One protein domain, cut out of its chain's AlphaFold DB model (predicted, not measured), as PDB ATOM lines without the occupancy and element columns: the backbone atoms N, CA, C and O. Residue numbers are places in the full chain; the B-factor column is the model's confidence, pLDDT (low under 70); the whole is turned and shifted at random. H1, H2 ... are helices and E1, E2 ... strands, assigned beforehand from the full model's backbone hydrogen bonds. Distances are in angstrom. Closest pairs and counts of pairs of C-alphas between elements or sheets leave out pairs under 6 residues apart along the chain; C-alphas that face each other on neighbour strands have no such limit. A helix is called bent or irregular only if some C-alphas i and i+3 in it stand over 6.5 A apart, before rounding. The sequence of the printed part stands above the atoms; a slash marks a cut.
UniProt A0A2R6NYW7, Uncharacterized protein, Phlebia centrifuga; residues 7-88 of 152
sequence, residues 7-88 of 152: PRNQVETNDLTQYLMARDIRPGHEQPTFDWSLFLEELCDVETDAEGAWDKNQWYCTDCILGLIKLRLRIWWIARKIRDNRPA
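This is residues 7 to 88 of the 152 residues of an uncharacterized protein of Phlebia centrifuga (UniProt A0A2R6NYW7). Three helices form an open frame with few contacts: H3 is sharply bent, H2 is near both of its arms, and H1 is near the second arm, H3b. A small hairpin, E1 and E2, lies at one end, and a long loop, residues 46 to 61, reaches the other. The printed part has 82 residues, in the order H1, E1, E2, H2, H3; the class is mostly helix, and the two-stranded sheet is antiparallel. It is only just loose, close to compact, with a radius of gyration of the C-alphas of 14.5 A and spans of 45 by 31 by 23 A.

H1, residues 10 to 20, is apart from H2, residues 36 to 45. E1, residues 23 to 26, and E2, residues 29 to 32, form the hairpin, with N 24 and O 31 at 2.8 A and N 26 and O 29 at 2.9 A. H3, residues 62 to 83, was assigned as one helix by its hydrogen bonds but is bent: C-alphas 71 and 74 are 7.5 A apart, and H3a, 62 to 71, and H3b, 74 to 83, stand at a steep tilt of 66 degrees. H1 is close to but not clearly touching H3b; their closest C-alphas, Leu 16 and Trp 77, are 7.6 A apart. H2 is likewise close to but not clearly touching H3a, closest C-alphas Leu 43 and Ile 69 at 7.2 A, and H3b, Leu 43 and Trp 76 at 6.6 A. In H1, H2, H3a and H3b every O i to N i+4 pair is within hydrogen-bond range.

H1 is 15.1 A long from C-alpha 10 at (-19.224, 149.153, 385.160); E1 is 9.4 A, E2 10.1 A and H2 14.3 A. H3a is 14.2 A and H3b 14.4 A, ending at C-alpha 83 at (-1.232, 161.640, 382.974).

The C-alphas farthest apart, of Pro 27 and Glu 51, are 47.5 A apart. The printed part has no cut, and the link from H2 to H3 is long. Residues 7 to 10, 47 to 53 and 85 to 88 have pLDDT under 70.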
ATOM      1  N   PRO A   7     -15.482 147.797 391.129       53.81
ATOM      2  CA  PRO A   7     -16.309 146.715 390.581       53.81
ATOM      3  C   PRO A   7     -17.804 147.046 390.473       53.81
ATOM      4  O   PRO A   7     -18.539 146.375 389.757       53.81
ATOM      5  N   ARG A   8     -18.282 148.057 391.212       59.06
ATOM      6  CA  ARG A   8     -19.672 148.532 391.152       59.06
ATOM      7  C   ARG A   8     -19.865 149.668 390.150       59.06
ATOM      8  O   ARG A   8     -20.989 150.116 389.960       59.06
ATOM      9  N   ASN A   9     -18.792 150.124 389.516       67.69
ATOM     10  CA  ASN A   9     -18.811 151.073 388.424       67.69
ATOM     11  C   ASN A   9     -18.418 150.351 387.136       67.69
ATOM     12  O   ASN A   9     -17.238 150.189 386.819       67.69
ATOM     13  N   GLN A  10     -19.431 149.900 386.399       68.31
ATOM     14  CA  GLN A  10     -19.224 149.153 385.160       68.31
ATOM     15  C   GLN A  10     -18.471 149.964 384.103       68.31
ATOM     16  O   GLN A  10     -17.683 149.389 383.367       68.31
ATOM     17  N   VAL A  11     -18.665 151.286 384.044       70.69
ATOM     18  CA  VAL A  11     -17.978 152.147 383.068       70.69
ATOM     19  C   VAL A  11     -16.478 152.171 383.350       70.69
ATOM     20  O   VAL A  11     -15.679 151.874 382.470       70.69
ATOM     21  N   GLU A  12     -16.100 152.451 384.596       72.69
ATOM     22  CA  GLU A  12     -14.696 152.513 385.009       72.69
ATOM     23  C   GLU A  12     -14.017 151.141 384.968       72.69
ATOM     24  O   GLU A  12     -12.851 151.044 384.596       72.69
ATOM     25  N   THR A  13     -14.754 150.079 385.309       76.12
ATOM     26  CA  THR A  13     -14.255 148.703 385.192       76.12
ATOM     27  C   THR A  13     -14.003 148.343 383.731       76.12
ATOM     28  O   THR A  13     -12.932 147.835 383.419       76.12
ATOM     29  N   ASN A  14     -14.939 148.647 382.828       78.94
ATOM     30  CA  ASN A  14     -14.786 148.352 381.405       78.94
ATOM     31  C   ASN A  14     -13.639 149.151 380.773       78.94
ATOM     32  O   ASN A  14     -12.868 148.575 380.011       78.94
ATOM     33  N   ASP A  15     -13.502 150.441 381.096       81.94
ATOM     34  CA  ASP A  15     -12.402 151.280 380.593       81.94
ATOM     35  C   ASP A  15     -11.037 150.751 381.066       81.94
ATOM     36  O   ASP A  15     -10.118 150.584 380.266       81.94
ATOM     37  N   LEU A  16     -10.923 150.380 382.348       84.19
ATOM     38  CA  LEU A  16      -9.715 149.741 382.872       84.19
ATOM     39  C   LEU A  16      -9.439 148.401 382.177       84.19
ATOM     40  O   LEU A  16      -8.310 148.145 381.768       84.19
ATOM     41  N   THR A  17     -10.447 147.541 382.007       84.31
ATOM     42  CA  THR A  17     -10.279 146.256 381.315       84.31
ATOM     43  C   THR A  17      -9.813 146.453 379.873       84.31
ATOM     44  O   THR A  17      -8.879 145.780 379.449       84.31
ATOM     45  N   GLN A  18     -10.396 147.402 379.136       86.62
ATOM     46  CA  GLN A  18      -9.959 147.725 377.776       86.62
ATOM     47  C   GLN A  18      -8.515 148.225 377.741       86.62
ATOM     48  O   GLN A  18      -7.765 147.835 376.853       86.62
ATOM     49  N   TYR A  19      -8.105 149.038 378.718       88.19
ATOM     50  CA  TYR A  19      -6.724 149.502 378.837       88.19
ATOM     51  C   TYR A  19      -5.739 148.352 379.070       88.19
ATOM     52  O   TYR A  19      -4.735 148.248 378.370       88.19
ATOM     53  N   LEU A  20      -6.041 147.468 380.025       87.88
ATOM     54  CA  LEU A  20      -5.186 146.328 380.376       87.88
ATOM     55  C   LEU A  20      -5.091 145.294 379.246       87.88
ATOM     56  O   LEU A  20      -4.070 144.627 379.102       87.88
ATOM     57  N   MET A  21      -6.159 145.144 378.462       86.94
ATOM     58  CA  MET A  21      -6.244 144.178 377.362       86.94
ATOM     59  C   MET A  21      -5.913 144.787 375.996       86.94
ATOM     60  O   MET A  21      -6.033 144.093 374.985       86.94
ATOM     61  N   ALA A  22      -5.518 146.062 375.937       88.81
ATOM     62  CA  ALA A  22      -5.150 146.709 374.689       88.81
ATOM     63  C   ALA A  22      -3.947 145.999 374.048       88.81
ATOM     64  O   ALA A  22      -3.015 145.543 374.718       88.81
ATOM     65  N   ARG A  23      -3.987 145.884 372.722       88.00
ATOM     66  CA  ARG A  23      -2.958 145.209 371.932       88.00
ATOM     67  C   ARG A  23      -2.508 146.120 370.808       88.00
ATOM     68  O   ARG A  23      -3.317 146.825 370.209       88.00
ATOM     69  N   ASP A  24      -1.217 146.083 370.532       88.44
ATOM     70  CA  ASP A  24      -0.641 146.674 369.340       88.44
ATOM     71  C   ASP A  24      -0.782 145.655 368.213       88.44
ATOM     72  O   ASP A  24      -0.159 144.592 368.252       88.44
ATOM     73  N   ILE A  25      -1.653 145.972 367.256       85.56
ATOM     74  CA  ILE A  25      -1.989 145.113 366.124       85.56
ATOM     75  C   ILE A  25      -1.439 145.776 364.864       85.56
ATOM     76  O   ILE A  25      -2.038 146.692 364.299       85.56
ATOM     77  N   ARG A  26      -0.283 145.294 364.419       89.12
ATOM     78  CA  ARG A  26       0.340 145.632 363.136       89.12
ATOM     79  C   ARG A  26       0.497 144.343 362.319       89.12
ATOM     80  O   ARG A  26       0.534 143.261 362.903       89.12
ATOM     81  N   PRO A  27       0.565 144.390 360.976       87.06
ATOM     82  CA  PRO A  27       0.732 143.176 360.176       87.06
ATOM     83  C   PRO A  27       1.952 142.361 360.638       87.06
ATOM     84  O   PRO A  27       3.073 142.862 360.616       87.06
ATOM     85  N   GLY A  28       1.727 141.123 361.090       86.75
ATOM     86  CA  GLY A  28       2.777 140.245 361.628       86.75
ATOM     87  C   GLY A  28       3.229 140.547 363.066       86.75
ATOM     88  O   GLY A  28       4.188 139.937 363.529       86.75
ATOM     89  N   HIS A  29       2.560 141.456 363.779       80.88
ATOM     90  CA  HIS A  29       2.897 141.836 365.150       80.88
ATOM     91  C   HIS A  29       1.626 142.050 365.980       80.88
ATOM     92  O   HIS A  29       0.911 143.034 365.799       80.88
ATOM     93  N   GLU A  30       1.366 141.132 366.909       88.19
ATOM     94  CA  GLU A  30       0.290 141.246 367.894       88.19
ATOM     95  C   GLU A  30       0.882 141.069 369.292       88.19
ATOM     96  O   GLU A  30       1.197 139.953 369.709       88.19
ATOM     97  N   GLN A  31       1.041 142.170 370.028       84.94
ATOM     98  CA  GLN A  31       1.539 142.132 371.404       84.94
ATOM     99  C   GLN A  31       0.662 142.967 372.340       84.94
ATOM    100  O   GLN A  31       0.097 143.974 371.907       84.94
ATOM    101  N   PRO A  32       0.511 142.564 373.616       88.38
ATOM    102  CA  PRO A  32      -0.095 143.424 374.627       88.38
ATOM    103  C   PRO A  32       0.660 144.752 374.708       88.38
ATOM    104  O   PRO A  32       1.888 144.765 374.717       88.38
ATOM    105  N   THR A  33      -0.063 145.867 374.785       89.69
ATOM    106  CA  THR A  33       0.562 147.180 375.026       89.69
ATOM    107  C   THR A  33       0.839 147.424 376.504       89.69
ATOM    108  O   THR A  33       1.597 148.327 376.849       89.69
ATOM    109  N   PHE A  34       0.196 146.652 377.380       89.00
ATOM    110  CA  PHE A  34       0.289 146.826 378.816       89.00
ATOM    111  C   PHE A  34       1.541 146.158 379.393       89.00
ATOM    112  O   PHE A  34       1.746 144.954 379.239       89.00
ATOM    113  N   ASP A  35       2.344 146.947 380.104       89.88
ATOM    114  CA  ASP A  35       3.545 146.493 380.800       89.88
ATOM    115  C   ASP A  35       3.235 146.235 382.284       89.88
ATOM    116  O   ASP A  35       3.033 147.162 383.074       89.88
ATOM    117  N   TRP A  36       3.199 144.954 382.659       86.75
ATOM    118  CA  TRP A  36       2.947 144.521 384.036       86.75
ATOM    119  C   TRP A  36       4.073 144.897 385.004       86.75
ATOM    120  O   TRP A  36       3.787 145.154 386.174       86.75
ATOM    121  N   SER A  37       5.323 144.944 384.542       88.19
ATOM    122  CA  SER A  37       6.471 145.298 385.380       88.19
ATOM    123  C   SER A  37       6.408 146.775 385.746       88.19
ATOM    124  O   SER A  37       6.412 147.117 386.929       88.19
ATOM    125  N   LEU A  38       6.213 147.638 384.742       89.25
ATOM    126  CA  LEU A  38       6.025 149.072 384.959       89.25
ATOM    127  C   LEU A  38       4.809 149.348 385.853       89.25
ATOM    128  O   LEU A  38       4.861 150.202 386.731       89.25
ATOM    129  N   PHE A  39       3.713 148.613 385.663       90.12
ATOM    130  CA  PHE A  39       2.528 148.741 386.508       90.12
ATOM    131  C   PHE A  39       2.809 148.444 387.987       90.12
ATOM    132  O   PHE A  39       2.363 149.200 388.851       90.12
ATOM    133  N   LEU A  40       3.532 147.364 388.293       87.94
ATOM    134  CA  LEU A  40       3.870 147.010 389.674       87.94
ATOM    135  C   LEU A  40       4.825 148.028 390.308       87.94
ATOM    136  O   LEU A  40       4.633 148.387 391.470       87.94
ATOM    137  N   GLU A  41       5.795 148.539 389.548       88.00
ATOM    138  CA  GLU A  41       6.662 149.635 389.999       88.00
ATOM    139  C   GLU A  41       5.848 150.893 390.321       88.00
ATOM    140  O   GLU A  41       5.955 151.442 391.418       88.00
ATOM    141  N   GLU A  42       4.961 151.301 389.410       88.69
ATOM    142  CA  GLU A  42       4.084 152.450 389.622       88.69
ATOM    143  C   GLU A  42       3.168 152.250 390.835       88.69
ATOM    144  O   GLU A  42       2.935 153.196 391.583       88.69
ATOM    145  N   LEU A  43       2.660 151.036 391.074       86.38
ATOM    146  CA  LEU A  43       1.861 150.731 392.261       86.38
ATOM    147  C   LEU A  43       2.646 150.884 393.566       86.38
ATOM    148  O   LEU A  43       2.063 151.340 394.555       86.38
ATOM    149  N   CYS A  44       3.927 150.510 393.597       84.62
ATOM    150  CA  CYS A  44       4.794 150.719 394.759       84.62
ATOM    151  C   CYS A  44       5.004 152.215 395.040       84.62
ATOM    152  O   CYS A  44       4.928 152.624 396.201       84.62
ATOM    153  N   ASP A  45       5.158 153.017 393.985       84.25
ATOM    154  CA  ASP A  45       5.439 154.457 394.058       84.25
ATOM    155  C   ASP A  45       4.187 155.329 394.309       84.25
ATOM    156  O   ASP A  45       4.302 156.527 394.584       84.25
ATOM    157  N   VAL A  46       2.972 154.765 394.241       81.00
ATOM    158  CA  VAL A  46       1.736 155.490 394.586       81.00
ATOM    159  C   VAL A  46       1.748 155.859 396.069       81.00
ATOM    160  O   VAL A  46       1.561 155.013 396.947       81.00
ATOM    161  N   GLU A  47       1.909 157.153 396.339       69.19
ATOM    162  CA  GLU A  47       1.763 157.710 397.680       69.19
ATOM    163  C   GLU A  47       0.321 157.573 398.169       69.19
ATOM    164  O   GLU A  47      -0.634 158.061 397.559       69.19
ATOM    165  N   THR A  48       0.172 156.911 399.308       68.12
ATOM    166  CA  THR A  48      -1.096 156.757 400.019       68.12
ATOM    167  C   THR A  48      -0.934 157.255 401.444       68.12
ATOM    168  O   THR A  48       0.158 157.158 401.992       68.12
ATOM    169  N   ASP A  49      -2.026 157.690 402.079       57.22
ATOM    170  CA  ASP A  49      -2.029 158.103 403.495       57.22
ATOM    171  C   ASP A  49      -1.665 156.952 404.469       57.22
ATOM    172  O   ASP A  49      -1.546 157.165 405.672       57.22
ATOM    173  N   ALA A  50      -1.498 155.722 403.963       54.50
ATOM    174  CA  ALA A  50      -0.975 154.587 404.710       54.50
ATOM    175  C   ALA A  50       0.564 154.611 404.717       54.50
ATOM    176  O   ALA A  50       1.207 154.315 403.706       54.50
ATOM    177  N   GLU A  51       1.145 154.943 405.869       47.97
ATOM    178  CA  GLU A  51       2.570 154.763 406.161       47.97
ATOM    179  C   GLU A  51       2.940 153.268 406.047       47.97
ATOM    180  O   GLU A  51       2.480 152.458 406.849       47.97
ATOM    181  N   GLY A  52       3.757 152.872 405.055       58.69
ATOM    182  CA  GLY A  52       4.329 151.514 405.030       58.69
ATOM    183  C   GLY A  52       4.805 150.927 403.688       58.69
ATOM    184  O   GLY A  52       4.002 150.592 402.820       58.69
ATOM    185  N   ALA A  53       6.132 150.736 403.600       62.25
ATOM    186  CA  ALA A  53       6.894 149.506 403.282       62.25
ATOM    187  C   ALA A  53       6.722 148.720 401.959       62.25
ATOM    188  O   ALA A  53       7.204 147.588 401.875       62.25
ATOM    189  N   TRP A  54       6.102 149.270 400.916       75.38
ATOM    190  CA  TRP A  54       6.193 148.646 399.587       75.38
ATOM    191  C   TRP A  54       7.460 149.128 398.876       75.38
ATOM    192  O   TRP A  54       7.540 150.281 398.463       75.38
ATOM    193  N   ASP A  55       8.460 148.252 398.782       77.62
ATOM    194  CA  ASP A  55       9.737 148.500 398.112       77.62
ATOM    195  C   ASP A  55       9.822 147.608 396.874       77.62
ATOM    196  O   ASP A  55       9.757 146.383 396.962       77.62
ATOM    197  N   LYS A  56      10.004 148.227 395.709       79.56
ATOM    198  CA  LYS A  56      10.132 147.538 394.419       79.56
ATOM    199  C   LYS A  56      11.312 146.563 394.337       79.56
ATOM    200  O   LYS A  56      11.329 145.723 393.448       79.56
ATOM    201  N   ASN A  57      12.274 146.655 395.257       80.12
ATOM    202  CA  ASN A  57      13.438 145.769 395.308       80.12
ATOM    203  C   ASN A  57      13.241 144.544 396.223       80.12
ATOM    204  O   ASN A  57      14.169 143.751 396.383       80.12
ATOM    205  N   GLN A  58      12.071 144.391 396.850       83.31
ATOM    206  CA  GLN A  58      11.764 143.270 397.740       83.31
ATOM    207  C   GLN A  58      10.975 142.166 397.031       83.31
ATOM    208  O   GLN A  58      10.257 142.393 396.059       83.31
ATOM    209  N   TRP A  59      11.092 140.947 397.560       82.94
ATOM    210  CA  TRP A  59      10.329 139.796 397.087       82.94
ATOM    211  C   TRP A  59       8.998 139.696 397.828       82.94
ATOM    212  O   TRP A  59       8.955 139.702 399.057       82.94
ATOM    213  N   TYR A  60       7.915 139.533 397.072       84.56
ATOM    214  CA  TYR A  60       6.567 139.373 397.606       84.56
ATOM    215  C   TYR A  60       5.932 138.101 397.055       84.56
ATOM    216  O   TYR A  60       6.130 137.746 395.892       84.56
ATOM    217  N   CYS A  61       5.130 137.419 397.874       88.94
ATOM    218  CA  CYS A  61       4.287 136.343 397.364       88.94
ATOM    219  C   CYS A  61       3.142 136.913 396.512       88.94
ATOM    220  O   CYS A  61       2.789 138.095 396.604       88.94
ATOM    221  N   THR A  62       2.518 136.053 395.708       85.88
ATOM    222  CA  THR A  62       1.396 136.431 394.840       85.88
ATOM    223  C   THR A  62       0.247 137.065 395.625       85.88
ATOM    224  O   THR A  62      -0.328 138.050 395.169       85.88
ATOM    225  N   ASP A  63      -0.052 136.573 396.828       82.75
ATOM    226  CA  ASP A  63      -1.129 137.119 397.659       82.75
ATOM    227  C   ASP A  63      -0.837 138.543 398.141       82.75
ATOM    228  O   ASP A  63      -1.730 139.394 398.123       82.75
ATOM    229  N   CYS A  64       0.417 138.838 398.500       83.75
ATOM    230  CA  CYS A  64       0.849 140.190 398.853       83.75
ATOM    231  C   CYS A  64       0.703 141.145 397.663       83.75
ATOM    232  O   CYS A  64       0.152 142.235 397.821       83.75
ATOM    233  N   ILE A  65       1.114 140.720 396.464       85.06
ATOM    234  CA  ILE A  65       0.961 141.521 395.239       85.06
ATOM    235  C   ILE A  65      -0.522 141.761 394.933       85.06
ATOM    236  O   ILE A  65      -0.929 142.888 394.655       85.06
ATOM    237  N   LEU A  66      -1.368 140.733 395.041       83.25
ATOM    238  CA  LEU A  66      -2.814 140.881 394.863       83.25
ATOM    239  C   LEU A  66      -3.429 141.822 395.906       83.25
ATOM    240  O   LEU A  66      -4.354 142.567 395.580       83.25
ATOM    241  N   GLY A  67      -2.935 141.802 397.145       82.81
ATOM    242  CA  GLY A  67      -3.309 142.749 398.194       82.81
ATOM    243  C   GLY A  67      -2.948 144.189 397.828       82.81
ATOM    244  O   GLY A  67      -3.809 145.068 397.892       82.81
ATOM    245  N   LEU A  68      -1.719 144.415 397.359       83.88
ATOM    246  CA  LEU A  68      -1.236 145.723 396.907       83.88
ATOM    247  C   LEU A  68      -2.070 146.270 395.745       83.88
ATOM    248  O   LEU A  68      -2.549 147.405 395.805       83.88
ATOM    249  N   ILE A  69      -2.299 145.447 394.716       85.75
ATOM    250  CA  ILE A  69      -3.166 145.801 393.588       85.75
ATOM    251  C   ILE A  69      -4.544 146.183 394.126       85.75
ATOM    252  O   ILE A  69      -5.066 147.243 393.792       85.75
ATOM    253  N   LYS A  70      -5.127 145.376 395.021       82.12
ATOM    254  CA  LYS A  70      -6.462 145.658 395.562       82.12
ATOM    255  C   LYS A  70      -6.558 146.980 396.318       82.12
ATOM    256  O   LYS A  70      -7.613 147.613 396.279       82.12
ATOM    257  N   LEU A  71      -5.479 147.370 396.986       80.31
ATOM    258  CA  LEU A  71      -5.395 148.588 397.780       80.31
ATOM    259  C   LEU A  71      -5.193 149.837 396.908       80.31
ATOM    260  O   LEU A  71      -5.807 150.875 397.153       80.31
ATOM    261  N   ARG A  72      -4.332 149.747 395.888       84.56
ATOM    262  CA  ARG A  72      -3.808 150.923 395.172       84.56
ATOM    263  C   ARG A  72      -4.294 151.079 393.733       84.56
ATOM    264  O   ARG A  72      -4.205 152.187 393.200       84.56
ATOM    265  N   LEU A  73      -4.892 150.044 393.130       84.94
ATOM    266  CA  LEU A  73      -5.355 150.054 391.731       84.94
ATOM    267  C   LEU A  73      -6.232 151.265 391.408       84.94
ATOM    268  O   LEU A  73      -6.084 151.872 390.353       84.94
ATOM    269  N   ARG A  74      -7.118 151.654 392.331       79.44
ATOM    270  CA  ARG A  74      -8.009 152.804 392.130       79.44
ATOM    271  C   ARG A  74      -7.259 154.116 391.969       79.44
ATOM    272  O   ARG A  74      -7.530 154.869 391.040       79.44
ATOM    273  N   ILE A  75      -6.359 154.400 392.904       79.69
ATOM    274  CA  ILE A  75      -5.617 155.660 392.937       79.69
ATOM    275  C   ILE A  75      -4.685 155.719 391.729       79.69
ATOM    276  O   ILE A  75      -4.653 156.730 391.028       79.69
ATOM    277  N   TRP A  76      -4.017 154.601 391.436       86.88
ATOM    278  CA  TRP A  76      -3.192 154.449 390.246       86.88
ATOM    279  C   TRP A  76      -3.977 154.722 388.959       86.88
ATOM    280  O   TRP A  76      -3.535 155.517 388.132       86.88
ATOM    281  N   TRP A  77      -5.171 154.140 388.808       85.62
ATOM    282  CA  TRP A  77      -5.965 154.296 387.590       85.62
ATOM    283  C   TRP A  77      -6.383 155.749 387.345       85.62
ATOM    284  O   TRP A  77      -6.287 156.257 386.229       85.62
ATOM    285  N   ILE A  78      -6.775 156.461 388.403       78.69
ATOM    286  CA  ILE A  78      -7.089 157.893 388.323       78.69
ATOM    287  C   ILE A  78      -5.852 158.691 387.899       78.69
ATOM    288  O   ILE A  78      -5.935 159.503 386.978       78.69
ATOM    289  N   ALA A  79      -4.703 158.443 388.534       81.50
ATOM    290  CA  ALA A  79      -3.452 159.120 388.205       81.50
ATOM    291  C   ALA A  79      -3.010 158.848 386.757       81.50
ATOM    292  O   ALA A  79      -2.553 159.761 386.068       81.50
ATOM    293  N   ARG A  80      -3.197 157.617 386.264       85.44
ATOM    294  CA  ARG A  80      -2.907 157.230 384.877       85.44
ATOM    295  C   ARG A  80      -3.767 158.009 383.885       85.44
ATOM    296  O   ARG A  80      -3.218 158.631 382.986       85.44
ATOM    297  N   LYS A  81      -5.086 158.077 384.100       80.00
ATOM    298  CA  LYS A  81      -5.998 158.847 383.234       80.00
ATOM    299  C   LYS A  81      -5.657 160.342 383.184       80.00
ATOM    300  O   LYS A  81      -5.765 160.944 382.119       80.00
ATOM    301  N   ILE A  82      -5.233 160.925 384.311       77.88
ATOM    302  CA  ILE A  82      -4.769 162.322 384.376       77.88
ATOM    303  C   ILE A  82      -3.489 162.506 383.549       77.88
ATOM    304  O   ILE A  82      -3.401 163.442 382.759       77.88
ATOM    305  N   ARG A  83      -2.509 161.609 383.708       78.94
ATOM    306  CA  ARG A  83      -1.232 161.640 382.974       78.94
ATOM    307  C   ARG A  83      -1.409 161.457 381.467       78.94
ATOM    308  O   ARG A  83      -0.761 162.159 380.700       78.94
ATOM    309  N   ASP A  84      -2.325 160.585 381.056       76.75
ATOM    310  CA  ASP A  84      -2.652 160.339 379.646       76.75
ATOM    311  C   ASP A  84      -3.497 161.474 379.026       76.75
ATOM    312  O   ASP A  84      -3.942 161.369 377.884       76.75
ATOM    313  N   ASN A  85      -3.738 162.559 379.777       66.62
ATOM    314  CA  ASN A  85      -4.517 163.732 379.383       66.62
ATOM    315  C   ASN A  85      -5.899 163.374 378.805       66.62
ATOM    316  O   ASN A  85      -6.404 164.033 377.891       66.62
ATOM    317  N   ARG A  86      -6.515 162.300 379.326       66.12
ATOM    318  CA  ARG A  86      -7.867 161.905 378.922       66.12
ATOM    319  C   ARG A  86      -8.850 163.002 379.342       66.12
ATOM    320  O   ARG A  86      -8.687 163.563 380.428       66.12
ATOM    321  N   PRO A  87      -9.865 163.318 378.516       55.22
ATOM    322  CA  PRO A  87     -10.795 164.403 378.802       55.22
ATOM    323  C   PRO A  87     -11.425 164.203 380.182       55.22
ATOM    324  O   PRO A  87     -12.079 163.193 380.447       55.22
ATOM    325  N   ALA A  88     -11.182 165.166 381.071       53.62
ATOM    326  CA  ALA A  88     -11.753 165.171 382.404       53.62
ATOM    327  C   ALA A  88     -13.268 165.359 382.275       53.62
ATOM    328  O   ALA A  88     -13.739 166.446 381.951       53.62
TER     329      ALA A  88